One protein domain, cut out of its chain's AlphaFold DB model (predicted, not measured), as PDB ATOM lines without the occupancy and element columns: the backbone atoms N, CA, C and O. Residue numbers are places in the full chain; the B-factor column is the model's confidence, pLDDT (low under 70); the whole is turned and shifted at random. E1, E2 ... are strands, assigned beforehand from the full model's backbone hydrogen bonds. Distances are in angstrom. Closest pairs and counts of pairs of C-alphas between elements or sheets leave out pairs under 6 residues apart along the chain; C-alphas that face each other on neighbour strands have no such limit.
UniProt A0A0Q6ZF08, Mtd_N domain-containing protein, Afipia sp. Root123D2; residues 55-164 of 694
ATOM      1  N   ILE A  55      94.224 111.708 128.785       83.94
ATOM      2  CA  ILE A  55      94.697 112.629 127.754       83.94
ATOM      3  C   ILE A  55      95.741 111.881 126.935       83.94
ATOM      4  O   ILE A  55      96.792 111.510 127.454       83.94
ATOM      5  N   LEU A  56      95.459 111.689 125.652       88.81
ATOM      6  CA  LEU A  56      96.390 111.114 124.696       88.81
ATOM      7  C   LEU A  56      96.906 112.224 123.776       88.81
ATOM      8  O   LEU A  56      96.119 112.918 123.134       88.81
ATOM      9  N   ALA A  57      98.228 112.371 123.705       90.44
ATOM     10  CA  ALA A  57      98.918 113.278 122.790       90.44
ATOM     11  C   ALA A  57      99.772 112.452 121.808       90.44
ATOM     12  O   ALA A  57     100.918 112.126 122.124       90.44
ATOM     13  N   PRO A  58      99.204 112.022 120.665       89.88
ATOM     14  CA  PRO A  58      99.941 111.316 119.618       89.88
ATOM     15  C   PRO A  58     101.082 112.162 119.038       89.88
ATOM     16  O   PRO A  58     101.133 113.375 119.238       89.88
ATOM     17  N   ALA A  59     101.979 111.522 118.283       91.38
ATOM     18  CA  ALA A  59     102.993 112.233 117.506       91.38
ATOM     19  C   ALA A  59     102.347 113.229 116.521       91.38
ATOM     20  O   ALA A  59     101.204 113.034 116.097       91.38
ATOM     21  N   GLU A  60     103.093 114.279 116.169       93.44
ATOM     22  CA  GLU A  60     102.634 115.317 115.244       93.44
ATOM     23  C   GLU A  60     102.148 114.718 113.920       93.44
ATOM     24  O   GLU A  60     102.749 113.802 113.359       93.44
ATOM     25  N   ILE A  61     101.029 115.241 113.430       94.44
ATOM     26  CA  ILE A  61     100.369 114.767 112.222       94.44
ATOM     27  C   ILE A  61     101.045 115.402 111.009       94.44
ATOM     28  O   ILE A  61     100.957 116.614 110.814       94.44
ATOM     29  N   THR A  62     101.685 114.570 110.185       94.81
ATOM     30  CA  THR A  62     102.489 115.004 109.026       94.81
ATOM     31  C   THR A  62     101.837 114.731 107.663       94.81
ATOM     32  O   THR A  62     102.443 114.955 106.618       94.81
ATOM     33  N   ALA A  63     100.613 114.199 107.642       94.50
ATOM     34  CA  ALA A  63      99.831 113.916 106.437       94.50
ATOM     35  C   ALA A  63      98.333 113.874 106.772       94.50
ATOM     36  O   ALA A  63      97.972 113.749 107.942       94.50
ATOM     37  N   ASP A  64      97.467 113.971 105.759       95.81
ATOM     38  CA  ASP A  64      96.025 113.789 105.950       95.81
ATOM     39  C   ASP A  64      95.724 112.372 106.453       95.81
ATOM     40  O   ASP A  64      96.350 111.391 106.046       95.81
ATOM     41  N   VAL A  65      94.765 112.273 107.369       93.62
ATOM     42  CA  VAL A  65      94.530 111.079 108.172       93.62
ATOM     43  C   VAL A  65      93.219 110.408 107.778       93.62
ATOM     44  O   VAL A  65      92.134 111.002 107.802       93.62
ATOM     45  N   VAL A  66      93.320 109.115 107.476       94.12
ATOM     46  CA  VAL A  66      92.186 108.213 107.261       94.12
ATOM     47  C   VAL A  66      92.121 107.216 108.409       94.12
ATOM     48  O   VAL A  66      93.143 106.643 108.778       94.12
ATOM     49  N   ASP A  67      90.923 107.019 108.969       91.81
ATOM     50  CA  ASP A  67      90.655 106.024 110.017       91.81
ATOM     51  C   ASP A  67      91.643 106.100 111.200       91.81
ATOM     52  O   ASP A  67      92.293 105.123 111.571       91.81
ATOM     53  N   PHE A  68      91.754 107.287 111.803       92.44
ATOM     54  CA  PHE A  68      92.733 107.585 112.846       92.44
ATOM     55  C   PHE A  68      92.689 106.579 114.009       92.44
ATOM     56  O   PHE A  68      91.642 106.372 114.631       92.44
ATOM     57  N   ASN A  69      93.839 105.972 114.316       90.31
ATOM     58  CA  ASN A  69      93.967 104.928 115.336       90.31
ATOM     59  C   ASN A  69      95.342 104.954 116.039       90.31
ATOM     60  O   ASN A  69      96.138 104.028 115.869       90.31
ATOM     61  N   PRO A  70      95.675 106.015 116.797       88.06
ATOM     62  CA  PRO A  70      96.930 106.064 117.536       88.06
ATOM     63  C   PRO A  70      96.967 105.009 118.650       88.06
ATOM     64  O   PRO A  70      95.945 104.650 119.243       88.06
ATOM     65  N   THR A  71      98.169 104.544 118.991       84.62
ATOM     66  CA  THR A  71      98.381 103.650 120.137       84.62
ATOM     67  C   THR A  71      97.817 104.282 121.411       84.62
ATOM     68  O   THR A  71      98.075 105.444 121.703       84.62
ATOM     69  N   GLY A  72      97.027 103.515 122.166       77.56
ATOM     70  CA  GLY A  72      96.359 104.001 123.377       77.56
ATOM     71  C   GLY A  72      94.986 104.638 123.141       77.56
ATOM     72  O   GLY A  72      94.298 104.927 124.117       77.56
ATOM     73  N   LEU A  73      94.524 104.773 121.882       81.69
ATOM     74  CA  LEU A  73      93.224 105.385 121.573       81.69
ATOM     75  C   LEU A  73      92.089 104.764 122.388       81.69
ATOM     76  O   LEU A  73      91.231 105.503 122.839       81.69
ATOM     77  N   LYS A  74      92.083 103.449 122.630       77.50
ATOM     78  CA  LYS A  74      91.037 102.742 123.397       77.50
ATOM     79  C   LYS A  74      90.810 103.254 124.834       77.50
ATOM     80  O   LYS A  74      89.724 103.043 125.360       77.50
ATOM     81  N   HIS A  75      91.784 103.932 125.443       73.44
ATOM     82  CA  HIS A  75      91.680 104.493 126.799       73.44
ATOM     83  C   HIS A  75      91.485 106.020 126.805       73.44
ATOM     84  O   HIS A  75      91.088 106.600 127.815       73.44
ATOM     85  N   ALA A  76      91.691 106.671 125.657       80.31
ATOM     86  CA  ALA A  76      91.609 108.117 125.533       80.31
ATOM     87  C   ALA A  76      90.162 108.625 125.610       80.31
ATOM     88  O   ALA A  76      89.262 108.109 124.934       80.31
ATOM     89  N   GLY A  77      89.961 109.698 126.377       80.00
ATOM     90  CA  GLY A  77      88.767 110.548 126.277       80.00
ATOM     91  C   GLY A  77      89.081 111.982 125.839       80.00
ATOM     92  O   GLY A  77      88.161 112.727 125.504       80.00
ATOM     93  N   HIS A  78      90.367 112.347 125.769       87.19
ATOM     94  CA  HIS A  78      90.854 113.576 125.149       87.19
ATOM     95  C   HIS A  78      92.025 113.258 124.213       87.19
ATOM     96  O   HIS A  78      92.964 112.571 124.606       87.19
ATOM     97  N   LEU A  79      91.973 113.772 122.987       92.38
ATOM     98  CA  LEU A  79      93.055 113.758 122.011       92.38
ATOM     99  C   LEU A  79      93.607 115.169 121.881       92.38
ATOM    100  O   LEU A  79      92.873 116.091 121.544       92.38
ATOM    101  N   VAL A  80      94.897 115.331 122.130       93.75
ATOM    102  CA  VAL A  80      95.617 116.593 121.954       93.75
ATOM    103  C   VAL A  80      96.492 116.431 120.721       93.75
ATOM    104  O   VAL A  80      97.463 115.683 120.753       93.75
ATOM    105  N   LEU A  81      96.106 117.072 119.620       95.12
ATOM    106  CA  LEU A  81      96.740 116.892 118.313       95.12
ATOM    107  C   LEU A  81      97.522 118.140 117.904       95.12
ATOM    108  O   LEU A  81      97.069 119.266 118.116       95.12
ATOM    109  N   THR A  82      98.671 117.935 117.271       94.94
ATOM    110  CA  THR A  82      99.424 118.961 116.538       94.94
ATOM    111  C   THR A  82      99.608 118.503 115.093       94.94
ATOM    112  O   THR A  82      99.572 117.302 114.822       94.94
ATOM    113  N   SER A  83      99.784 119.437 114.161       95.19
ATOM    114  CA  SER A  83     100.091 119.140 112.759       95.19
ATOM    115  C   SER A  83     101.139 120.098 112.210       95.19
ATOM    116  O   SER A  83     101.260 121.223 112.694       95.19
ATOM    117  N   ASP A  84     101.853 119.655 111.178       94.00
ATOM    118  CA  ASP A  84     102.897 120.414 110.476       94.00
ATOM    119  C   ASP A  84     102.351 121.377 109.397       94.00
ATOM    120  O   ASP A  84     103.051 122.280 108.941       94.00
ATOM    121  N   ALA A  85     101.099 121.181 108.983       94.31
ATOM    122  CA  ALA A  85     100.362 121.991 108.020       94.31
ATOM    123  C   ALA A  85      98.850 121.892 108.294       94.31
ATOM    124  O   ALA A  85      98.420 121.257 109.262       94.31
ATOM    125  N   ALA A  86      98.022 122.519 107.452       94.50
ATOM    126  CA  ALA A  86      96.585 122.259 107.483       94.50
ATOM    127  C   ALA A  86      96.330 120.811 107.031       94.50
ATOM    128  O   ALA A  86      96.773 120.439 105.945       94.50
ATOM    129  N   ARG A  87      95.667 120.003 107.869       95.81
ATOM    130  CA  ARG A  87      95.466 118.560 107.634       95.81
ATOM    131  C   ARG A  87      94.001 118.162 107.747       95.81
ATOM    132  O   ARG A  87      93.270 118.693 108.584       95.81
ATOM    133  N   GLU A  88      93.589 117.197 106.938       95.69
ATOM    134  CA  GLU A  88      92.244 116.623 106.959       95.69
ATOM    135  C   GLU A  88      92.183 115.312 107.753       95.69
ATOM    136  O   GLU A  88      93.101 114.496 107.729       95.69
ATOM    137  N   PHE A  89      91.067 115.095 108.444       94.12
ATOM    138  CA  PHE A  89      90.749 113.894 109.209       94.12
ATOM    139  C   PHE A  89      89.413 113.352 108.728       94.12
ATOM    140  O   PHE A  89      88.369 113.974 108.919       94.12
ATOM    141  N   THR A  90      89.430 112.176 108.118       94.44
ATOM    142  CA  THR A  90      88.233 111.610 107.473       94.44
ATOM    143  C   THR A  90      87.458 110.626 108.352       94.44
ATOM    144  O   THR A  90      86.270 110.397 108.116       94.44
ATOM    145  N   GLY A  91      88.089 110.118 109.413       91.94
ATOM    146  CA  GLY A  91      87.464 109.233 110.390       91.94
ATOM    147  C   GLY A  91      88.413 108.812 111.508       91.94
ATOM    148  O   GLY A  91      89.603 109.132 111.487       91.94
ATOM    149  N   MET A  92      87.884 108.093 112.496       92.00
ATOM    150  CA  MET A  92      88.603 107.600 113.671       92.00
ATOM    151  C   MET A  92      88.010 106.274 114.159       92.00
ATOM    152  O   MET A  92      86.796 106.076 114.128       92.00
ATOM    153  N   VAL A  93      88.849 105.359 114.641       89.81
ATOM    154  CA  VAL A  93      88.410 104.011 115.038       89.81
ATOM    155  C   VAL A  93      87.655 104.024 116.387       89.81
ATOM    156  O   VAL A  93      88.179 104.554 117.372       89.81
ATOM    157  N   PRO A  94      86.446 103.426 116.489       80.38
ATOM    158  CA  PRO A  94      85.628 103.452 117.705       80.38
ATOM    159  C   PRO A  94      86.189 102.660 118.894       80.38
ATOM    160  O   PRO A  94      86.129 103.204 119.991       80.38
ATOM    161  N   THR A  95      86.748 101.453 118.699       69.38
ATOM    162  CA  THR A  95      87.718 100.695 119.548       69.38
ATOM    163  C   THR A  95      87.993  99.307 118.922       69.38
ATOM    164  O   THR A  95      87.258  98.877 118.032       69.38
ATOM    165  N   THR A  96      88.993  98.557 119.422       54.34
ATOM    166  CA  THR A  96      89.076  97.086 119.284       54.34
ATOM    167  C   THR A  96      89.096  96.354 120.637       54.34
ATOM    168  O   THR A  96      89.704  96.809 121.603       54.34
ATOM    169  N   ALA A  97      88.414  95.197 120.619       47.69
ATOM    170  CA  ALA A  97      88.310  94.082 121.570       47.69
ATOM    171  C   ALA A  97      87.842  94.377 123.018       47.69
ATOM    172  O   ALA A  97      88.649  94.586 123.916       47.69
ATOM    173  N   THR A  98      86.527  94.201 123.239       50.09
ATOM    174  CA  THR A  98      85.818  93.826 124.495       50.09
ATOM    175  C   THR A  98      85.067  94.867 125.350       50.09
ATOM    176  O   THR A  98      84.454  94.464 126.331       50.09
ATOM    177  N   GLU A  99      84.931  96.139 124.954       54.41
ATOM    178  CA  GLU A  99      84.006  97.082 125.636       54.41
ATOM    179  C   GLU A  99      82.930  97.645 124.687       54.41
ATOM    180  O   GLU A  99      83.160  97.806 123.487       54.41
ATOM    181  N   THR A 100      81.727  97.930 125.204       58.31
ATOM    182  CA  THR A 100      80.607  98.451 124.403       58.31
ATOM    183  C   THR A 100      80.907  99.869 123.917       58.31
ATOM    184  O   THR A 100      80.923 100.809 124.706       58.31
ATOM    185  N   THR A 101      81.106 100.037 122.608       68.62
ATOM    186  CA  THR A 101      81.457 101.311 121.944       68.62
ATOM    187  C   THR A 101      80.358 102.373 121.981       68.62
ATOM    188  O   THR A 101      80.628 103.547 121.736       68.62
ATOM    189  N   ASN A 102      79.110 101.981 122.247       79.06
ATOM    190  CA  ASN A 102      77.974 102.894 122.199       79.06
ATOM    191  C   ASN A 102      78.027 103.908 123.348       79.06
ATOM    192  O   ASN A 102      78.099 103.524 124.512       79.06
ATOM    193  N   GLY A 103      77.940 105.197 123.021       73.06
ATOM    194  CA  GLY A 103      78.001 106.281 124.002       73.06
ATOM    195  C   GLY A 103      79.421 106.705 124.375       73.06
ATOM    196  O   GLY A 103      79.578 107.620 125.181       73.06
ATOM    197  N   ARG A 104      80.454 106.095 123.774       81.69
ATOM    198  CA  ARG A 104      81.843 106.508 123.976       81.69
ATOM    199  C   ARG A 104      82.036 107.935 123.487       81.69
ATOM    200  O   ARG A 104      81.726 108.228 122.340       81.69
ATOM    201  N   GLU A 105      82.617 108.784 124.323       86.38
ATOM    202  CA  GLU A 105      82.923 110.167 123.975       86.38
ATOM    203  C   GLU A 105      84.419 110.445 123.945       86.38
ATOM    204  O   GLU A 105      85.152 110.045 124.851       86.38
ATOM    205  N   ILE A 106      84.849 111.216 122.949       88.19
ATOM    206  CA  ILE A 106      86.212 111.722 122.846       88.19
ATOM    207  C   ILE A 106      86.192 113.209 122.511       88.19
ATOM    208  O   ILE A 106      85.353 113.657 121.735       88.19
ATOM    209  N   THR A 107      87.120 113.977 123.069       91.19
ATOM    210  CA  THR A 107      87.324 115.378 122.682       91.19
ATOM    211  C   THR A 107      88.635 115.520 121.936       91.19
ATOM    212  O   THR A 107      89.680 115.217 122.496       91.19
ATOM    213  N   ILE A 108      88.589 115.988 120.695       93.12
ATOM    214  CA  ILE A 108      89.760 116.309 119.879       93.12
ATOM    215  C   ILE A 108      90.064 117.787 120.067       93.12
ATOM    216  O   ILE A 108      89.223 118.627 119.763       93.12
ATOM    217  N   TYR A 109      91.253 118.106 120.556       92.88
ATOM    218  CA  TYR A 109      91.753 119.458 120.753       92.88
ATOM    219  C   TYR A 109      92.947 119.713 119.837       92.88
ATOM    220  O   TYR A 109      93.933 118.974 119.866       92.88
ATOM    221  N   ASN A 110      92.862 120.776 119.039       93.31
ATOM    222  CA  ASN A 110      93.960 121.239 118.207       93.31
ATOM    223  C   ASN A 110      94.930 122.076 119.052       93.31
ATOM    224  O   ASN A 110      94.710 123.261 119.305       93.31
ATOM    225  N   ALA A 111      96.022 121.458 119.492       89.81
ATOM    226  CA  ALA A 111      97.096 122.131 120.211       89.81
ATOM    227  C   ALA A 111      98.127 122.795 119.287       89.81
ATOM    228  O   ALA A 111      98.943 123.575 119.790       89.81
ATOM    229  N   GLY A 112      98.098 122.505 117.984       87.56
ATOM    230  CA  GLY A 112      99.030 123.030 116.987       87.56
ATOM    231  C   GLY A 112      98.710 124.452 116.518       87.56
ATOM    232  O   GLY A 112      97.850 125.137 117.075       87.56
ATOM    233  N   SER A 113      99.435 124.888 115.484       86.31
ATOM    234  CA  SER A 113      99.324 126.227 114.874       86.31
ATOM    235  C   SER A 113      98.602 126.234 113.523       86.31
ATOM    236  O   SER A 113      98.339 127.305 112.981       86.31
ATOM    237  N   PHE A 114      98.257 125.064 112.987       90.62
ATOM    238  CA  PHE A 114      97.570 124.917 111.706       90.62
ATOM    239  C   PHE A 114      96.162 124.356 111.895       90.62
ATOM    240  O   PHE A 114      95.854 123.767 112.929       90.62
ATOM    241  N   ASN A 115      95.295 124.548 110.902       92.44
ATOM    242  CA  ASN A 115      93.919 124.058 110.952       92.44
ATOM    243  C   ASN A 115      93.858 122.527 110.827       92.44
ATOM    244  O   ASN A 115      94.489 121.946 109.946       92.44
ATOM    245  N   LEU A 116      93.031 121.895 111.657       92.81
ATOM    246  CA  LEU A 116      92.664 120.486 111.523       92.81
ATOM    247  C   LEU A 116      91.216 120.394 111.047       92.81
ATOM    248  O   LEU A 116      90.310 120.827 111.755       92.81
ATOM    249  N   THR A 117      90.983 119.834 109.864       94.25
ATOM    250  CA  THR A 117      89.639 119.737 109.283       94.25
ATOM    251  C   THR A 117      89.076 118.336 109.481       94.25
ATOM    252  O   THR A 117      89.533 117.384 108.853       94.25
ATOM    253  N   LEU A 118      88.057 118.198 110.326       94.31
ATOM    254  CA  LEU A 118      87.267 116.975 110.437       94.31
ATOM    255  C   LEU A 118      86.273 116.923 109.272       94.31
ATOM    256  O   LEU A 118      85.432 117.812 109.129       94.31
ATOM    257  N   LYS A 119      86.362 115.888 108.439       94.31
ATOM    258  CA  LYS A 119      85.538 115.749 107.235       94.31
ATOM    259  C   LYS A 119      84.231 115.039 107.549       94.31
ATOM    260  O   LYS A 119      84.231 113.928 108.083       94.31
ATOM    261  N   ASN A 120      83.115 115.652 107.177       92.62
ATOM    262  CA  ASN A 120      81.795 115.080 107.390       92.62
ATOM    263  C   ASN A 120      81.535 113.920 106.425       92.62
ATOM    264  O   ASN A 120      81.631 114.073 105.211       92.62
ATOM    265  N   ALA A 121      81.159 112.764 106.973       89.75
ATOM    266  CA  ALA A 121      80.723 111.574 106.244       89.75
ATOM    267  C   ALA A 121      81.652 111.138 105.090       89.75
ATOM    268  O   ALA A 121      81.186 110.526 104.124       89.75
ATOM    269  N   SER A 122      82.957 111.414 105.199       92.81
ATOM    270  CA  SER A 122      83.912 111.192 104.111       92.81
ATOM    271  C   SER A 122      83.950 109.730 103.667       92.81
ATOM    272  O   SER A 122      84.136 108.813 104.473       92.81
ATOM    273  N   ALA A 123      83.797 109.511 102.359       90.94
ATOM    274  CA  ALA A 123      83.831 108.179 101.766       90.94
ATOM    275  C   ALA A 123      85.218 107.519 101.848       90.94
ATOM    276  O   ALA A 123      85.290 106.294 101.771       90.94
ATOM    277  N   SER A 124      86.280 108.307 102.052       90.69
ATOM    278  CA  SER A 124      87.658 107.823 102.195       90.69
ATOM    279  C   SER A 124      87.878 106.989 103.460       90.69
ATOM    280  O   SER A 124      88.786 106.167 103.484       90.69
ATOM    281  N   SER A 125      87.038 107.162 104.487       93.12
ATOM    282  CA  SER A 125      87.072 106.382 105.728       93.12
ATOM    283  C   SER A 125      86.122 105.183 105.696       93.12
ATOM    284  O   SER A 125      85.048 105.230 105.076       93.12
ATOM    285  N   SER A 126      86.466 104.118 106.427       91.19
ATOM    286  CA  SER A 126      85.569 102.973 106.634       91.19
ATOM    287  C   SER A 126      84.263 103.430 107.288       91.19
ATOM    288  O   SER A 126      84.280 104.299 108.155       91.19
ATOM    289  N   ALA A 127      83.120 102.847 106.908       85.62
ATOM    290  CA  ALA A 127      81.797 103.343 107.317       85.62
ATOM    291  C   ALA A 127      81.639 103.534 108.841       85.62
ATOM    292  O   ALA A 127      81.094 104.552 109.254       85.62
ATOM    293  N   ALA A 128      82.182 102.603 109.636       87.38
ATOM    294  CA  ALA A 128      82.163 102.615 111.102       87.38
ATOM    295  C   ALA A 128      83.070 103.679 111.751       87.38
ATOM    296  O   ALA A 128      82.972 103.934 112.944       87.38
ATOM    297  N   ASN A 129      83.974 104.292 110.989       91.00
ATOM    298  CA  ASN A 129      84.961 105.243 111.500       91.00
ATOM    299  C   ASN A 129      84.602 106.693 111.152       91.00
ATOM    300  O   ASN A 129      85.244 107.620 111.637       91.00
ATOM    301  N   ARG A 130      83.591 106.908 110.301       94.25
ATOM    302  CA  ARG A 130      83.252 108.235 109.773       94.25
ATOM    303  C   ARG A 130      82.699 109.159 110.852       94.25
ATOM    304  O   ARG A 130      81.977 108.731 111.758       94.25
ATOM    305  N   PHE A 131      82.980 110.445 110.680       93.69
ATOM    306  CA  PHE A 131      82.342 111.512 111.437       93.69
ATOM    307  C   PHE A 131      80.973 111.857 110.840       93.69
ATOM    308  O   PHE A 131      80.825 111.961 109.624       93.69
ATOM    309  N   ASP A 132      79.977 112.034 111.698       90.62
ATOM    310  CA  ASP A 132      78.681 112.627 111.386       90.62
ATOM    311  C   ASP A 132      78.606 113.989 112.082       90.62
ATOM    312  O   ASP A 132      78.428 114.087 113.299       90.62
ATOM    313  N   LEU A 133      78.854 115.041 111.305       86.88
ATOM    314  CA  LEU A 133      79.060 116.408 111.784       86.88
ATOM    315  C   LEU A 133      77.861 117.320 111.478       86.88
ATOM    316  O   LEU A 133      77.972 118.538 111.571       86.88
ATOM    317  N   GLY A 134      76.712 116.747 111.096       79.50
ATOM    318  CA  GLY A 134      75.496 117.516 110.808       79.50
ATOM    319  C   GLY A 134      75.439 118.130 109.404       79.50
ATOM    320  O   GLY A 134      74.635 119.027 109.168       79.50
ATOM    321  N   GLY A 135      76.261 117.642 108.466       78.75
ATOM    322  CA  GLY A 135      76.156 117.973 107.036       78.75
ATOM    323  C   GLY A 135      77.308 118.791 106.446       78.75
ATOM    324  O   GLY A 135      77.373 118.910 105.225       78.75
ATOM    325  N   ALA A 136      78.234 119.299 107.262       83.00
ATOM    326  CA  ALA A 136      79.383 120.085 106.806       83.00
ATOM    327  C   ALA A 136      80.670 119.716 107.557       83.00
ATOM    328  O   ALA A 136      80.621 119.236 108.688       83.00
ATOM    329  N   ASP A 137      81.818 119.944 106.916       89.06
ATOM    330  CA  ASP A 137      83.133 119.761 107.534       89.06
ATOM    331  C   ASP A 137      83.332 120.736 108.701       89.06
ATOM    332  O   ASP A 137      82.875 121.880 108.662       89.06
ATOM    333  N   ILE A 138      84.068 120.303 109.724       88.88
ATOM    334  CA  ILE A 138      84.426 121.146 110.869       88.88
ATOM    335  C   ILE A 138      85.907 121.475 110.807       88.88
ATOM    336  O   ILE A 138      86.755 120.591 110.893       88.88
ATOM    337  N   VAL A 139      86.220 122.766 110.740       90.88
ATOM    338  CA  VAL A 139      87.592 123.260 110.855       90.88
ATOM    339  C   VAL A 139      87.885 123.587 112.317       90.88
ATOM    340  O   VAL A 139      87.315 124.513 112.893       90.88
ATOM    341  N   LEU A 140      88.800 122.835 112.921       89.38
ATOM    342  CA  LEU A 140      89.381 123.147 114.219       89.38
ATOM    343  C   LEU A 140      90.578 124.073 114.013       89.38
ATOM    344  O   LEU A 140      91.684 123.628 113.699       89.38
ATOM    345  N   SER A 141      90.360 125.373 114.203       88.50
ATOM    346  CA  SER A 141      91.441 126.358 114.292       88.50
ATOM    347  C   SER A 141      92.378 126.064 115.475       88.50
ATOM    348  O   SER A 141      91.989 125.336 116.399       88.50
ATOM    349  N   PRO A 142      93.595 126.633 115.495       86.00
ATOM    350  CA  PRO A 142      94.490 126.530 116.642       86.00
ATOM    351  C   PRO A 142      93.769 126.813 117.963       86.00
ATOM    352  O   PRO A 142      93.028 127.789 118.078       86.00
ATOM    353  N   LYS A 143      94.001 125.960 118.965       83.19
ATOM    354  CA  LYS A 143      93.443 126.049 120.327       83.19
ATOM    355  C   LYS A 143      91.924 125.862 120.429       83.19
ATOM    356  O   LYS A 143      91.309 126.305 121.397       83.19
ATOM    357  N   THR A 144      91.315 125.170 119.469       86.25
ATOM    358  CA  THR A 144      89.885 124.811 119.501       86.25
ATOM    359  C   THR A 144      89.694 123.299 119.610       86.25
ATOM    360  O   THR A 144      90.632 122.529 119.394       86.25
ATOM    361  N   SER A 145      88.485 122.858 119.966       88.69
ATOM    362  CA  SER A 145      88.169 121.432 120.098       88.69
ATOM    363  C   SER A 145      86.786 121.049 119.593       88.69
ATOM    364  O   SER A 145      85.877 121.875 119.598       88.69
ATOM    365  N   ALA A 146      86.618 119.775 119.236       91.12
ATOM    366  CA  ALA A 146      85.327 119.126 119.021       91.12
ATOM    367  C   ALA A 146      85.207 117.866 119.887       91.12
ATOM    368  O   ALA A 146      86.126 117.050 119.947       91.12
ATOM    369  N   SER A 147      84.060 117.698 120.537       91.19
ATOM    370  CA  SER A 147      83.682 116.500 121.280       91.19
ATOM    371  C   SER A 147      82.729 115.655 120.445       91.19
ATOM    372  O   SER A 147      81.694 116.135 119.980       91.19
ATOM    373  N   LEU A 148      83.076 114.385 120.278       90.56
ATOM    374  CA  LEU A 148      82.372 113.411 119.457       90.56
ATOM    375  C   LEU A 148      81.892 112.255 120.329       90.56
ATOM    376  O   LEU A 148      82.602 111.845 121.249       90.56
ATOM    377  N   ARG A 149      80.731 111.686 120.008       89.38
ATOM    378  CA  ARG A 149      80.184 110.487 120.647       89.38
ATOM    379  C   ARG A 149      79.924 109.404 119.617       89.38
ATOM    380  O   ARG A 149      79.239 109.632 118.626       89.38
ATOM    381  N   TYR A 150      80.422 108.202 119.866       89.38
ATOM    382  CA  TYR A 150      80.151 107.073 118.993       89.38
ATOM    383  C   TYR A 150      78.752 106.503 119.237       89.38
ATOM    384  O   TYR A 150      78.375 106.207 120.377       89.38
ATOM    385  N   ARG A 151      77.982 106.320 118.161       85.56
ATOM    386  CA  ARG A 151      76.649 105.711 118.200       85.56
ATOM    387  C   ARG A 151      76.595 104.449 117.363       85.56
ATOM    388  O   ARG A 151      76.715 104.502 116.141       85.56
ATOM    389  N   ASN A 152      76.285 103.325 118.003       81.06
ATOM    390  CA  ASN A 152      76.188 102.036 117.314       81.06
ATOM    391  C   ASN A 152      75.005 101.985 116.332       81.06
ATOM    392  O   ASN A 152      75.129 101.371 115.279       81.06
ATOM    393  N   ALA A 153      73.896 102.674 116.633       81.44
ATOM    394  CA  ALA A 153      72.707 102.708 115.771       81.44
ATOM    395  C   ALA A 153      72.987 103.261 114.362       81.44
ATOM    396  O   ALA A 153      72.355 102.838 113.401       81.44
ATOM    397  N   ILE A 154      73.948 104.182 114.247       80.56
ATOM    398  CA  ILE A 154      74.358 104.799 112.976       80.56
ATOM    399  C   ILE A 154      75.789 104.425 112.570       80.56
ATOM    400  O   ILE A 154      76.230 104.806 111.492       80.56
ATOM    401  N   SER A 155      76.499 103.663 113.414       86.88
ATOM    402  CA  SER A 155      77.903 103.261 113.251       86.88
ATOM    403  C   SER A 155      78.824 104.434 112.899       86.88
ATOM    404  O   SER A 155      79.587 104.361 111.942       86.88
ATOM    405  N   ARG A 156      78.699 105.553 113.623       88.88
ATOM    406  CA  ARG A 156      79.436 106.797 113.349       88.88
ATOM    407  C   ARG A 156      79.751 107.570 114.619       88.88
ATOM    408  O   ARG A 156      79.099 107.399 115.653       88.88
ATOM    409  N   TRP A 157      80.736 108.455 114.504       90.69
ATOM    410  CA  TRP A 157      81.050 109.477 115.496       90.69
ATOM    411  C   TRP A 157      80.172 110.708 115.281       90.69
ATOM    412  O   TRP A 157      80.429 111.492 114.376       90.69
ATOM    413  N   GLU A 158      79.150 110.875 116.110       90.38
ATOM    414  CA  GLU A 158      78.260 112.037 116.103       90.38
ATOM    415  C   GLU A 158      78.911 113.213 116.843       90.38
ATOM    416  O   GLU A 158      79.454 113.043 117.938       90.38
ATOM    417  N   LEU A 159      78.835 114.416 116.278       89.00
ATOM    418  CA  LEU A 159      79.227 115.638 116.979       89.00
ATOM    419  C   LEU A 159      78.310 115.911 118.184       89.00
ATOM    420  O   LEU A 159      77.095 115.999 118.044       89.00
ATOM    421  N   VAL A 160      78.902 116.116 119.363       85.00
ATOM    422  CA  VAL A 160      78.171 116.474 120.594       85.00
ATOM    423  C   VAL A 160      78.371 117.934 120.971       85.00
ATOM    424  O   VAL A 160      77.437 118.588 121.428       85.00
ATOM    425  N   ALA A 161      79.586 118.450 120.803       79.94
ATOM    426  CA  ALA A 161      79.915 119.836 121.109       79.94
ATOM    427  C   ALA A 161      81.158 120.280 120.335       79.94
ATOM    428  O   ALA A 161      82.004 119.465 119.977       79.94
ATOM    429  N   GLN A 162      81.302 121.584 120.130       81.06
ATOM    430  CA  GLN A 162      82.503 122.198 119.576       81.06
ATOM    431  C   GLN A 162      82.793 123.494 120.336       81.06
ATOM    432  O   GLN A 162      81.886 124.279 120.614       81.06
ATOM    433  N   THR A 163      84.061 123.739 120.657       72.12
ATOM    434  CA  THR A 163      84.529 125.061 121.070       72.12
ATOM    435  C   THR A 163      84.522 125.950 119.840       72.12
ATOM    436  O   THR A 163      85.195 125.630 118.860       72.12
ATOM    437  N   ALA A 164      83.777 127.052 119.886       55.75
ATOM    438  CA  ALA A 164      83.777 128.025 118.808       55.75
ATOM    439  C   ALA A 164      85.209 128.550 118.594       55.75
ATOM    440  O   ALA A 164      85.694 129.397 119.339       55.75
TER     441      ALA A 164
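AT A GLANCE: This is residues 55 to 164 of the 694 residues of the protein "Mtd_N domain-containing protein" of Afipia sp. Root123D2 (UniProt A0A0Q6ZF08). Little of this model is regular structure: a strongly twisted sheet, E1 E3 E6 E7, lies partly face to face with a small sheet, E2 E4 E5, among long loops. The 110 printed residues have no named helix and seven strands, E1 to E7 in chain order, with under half of the residues; the class is all strand. Both sheets are mixed. The whole is compact, radius of gyration of the C-alphas 12.6 A, spanning 35 by 29 by 24 A.

HOW THE PARTS SIT: Start at E1, residues 76 to 81, parallel to E3, residues 105 to 110; N 79 and O 107 are 2.8 A apart. E2, residues 87 to 89, is parallel to E4, residues 116 to 118; look at N 89 and O 117, 2.8 A. E4 and E5, residues 138 to 140, form a hairpin; N 118 and O 138 are 2.8 A apart. E6, residues 145 to 151, is antiparallel to E3, with N 106 and O 148 2.9 A apart. E6 and E7, residues 156 to 162, form a hairpin; N 149 and O 158 are 2.8 A apart.

IN THESE COORDINATES: Find C-alpha 76 at (91.609, 108.117, 125.533), where E1 begins. E6 runs 19.6 A. E7 ends at C-alpha 162, (82.503, 122.198, 119.576).

THE WHOLE: The printed part has no cut. Links E2 to E3 and E4 to E5 are long. Residues 95 to 101 and 164 have pLDDT under 70.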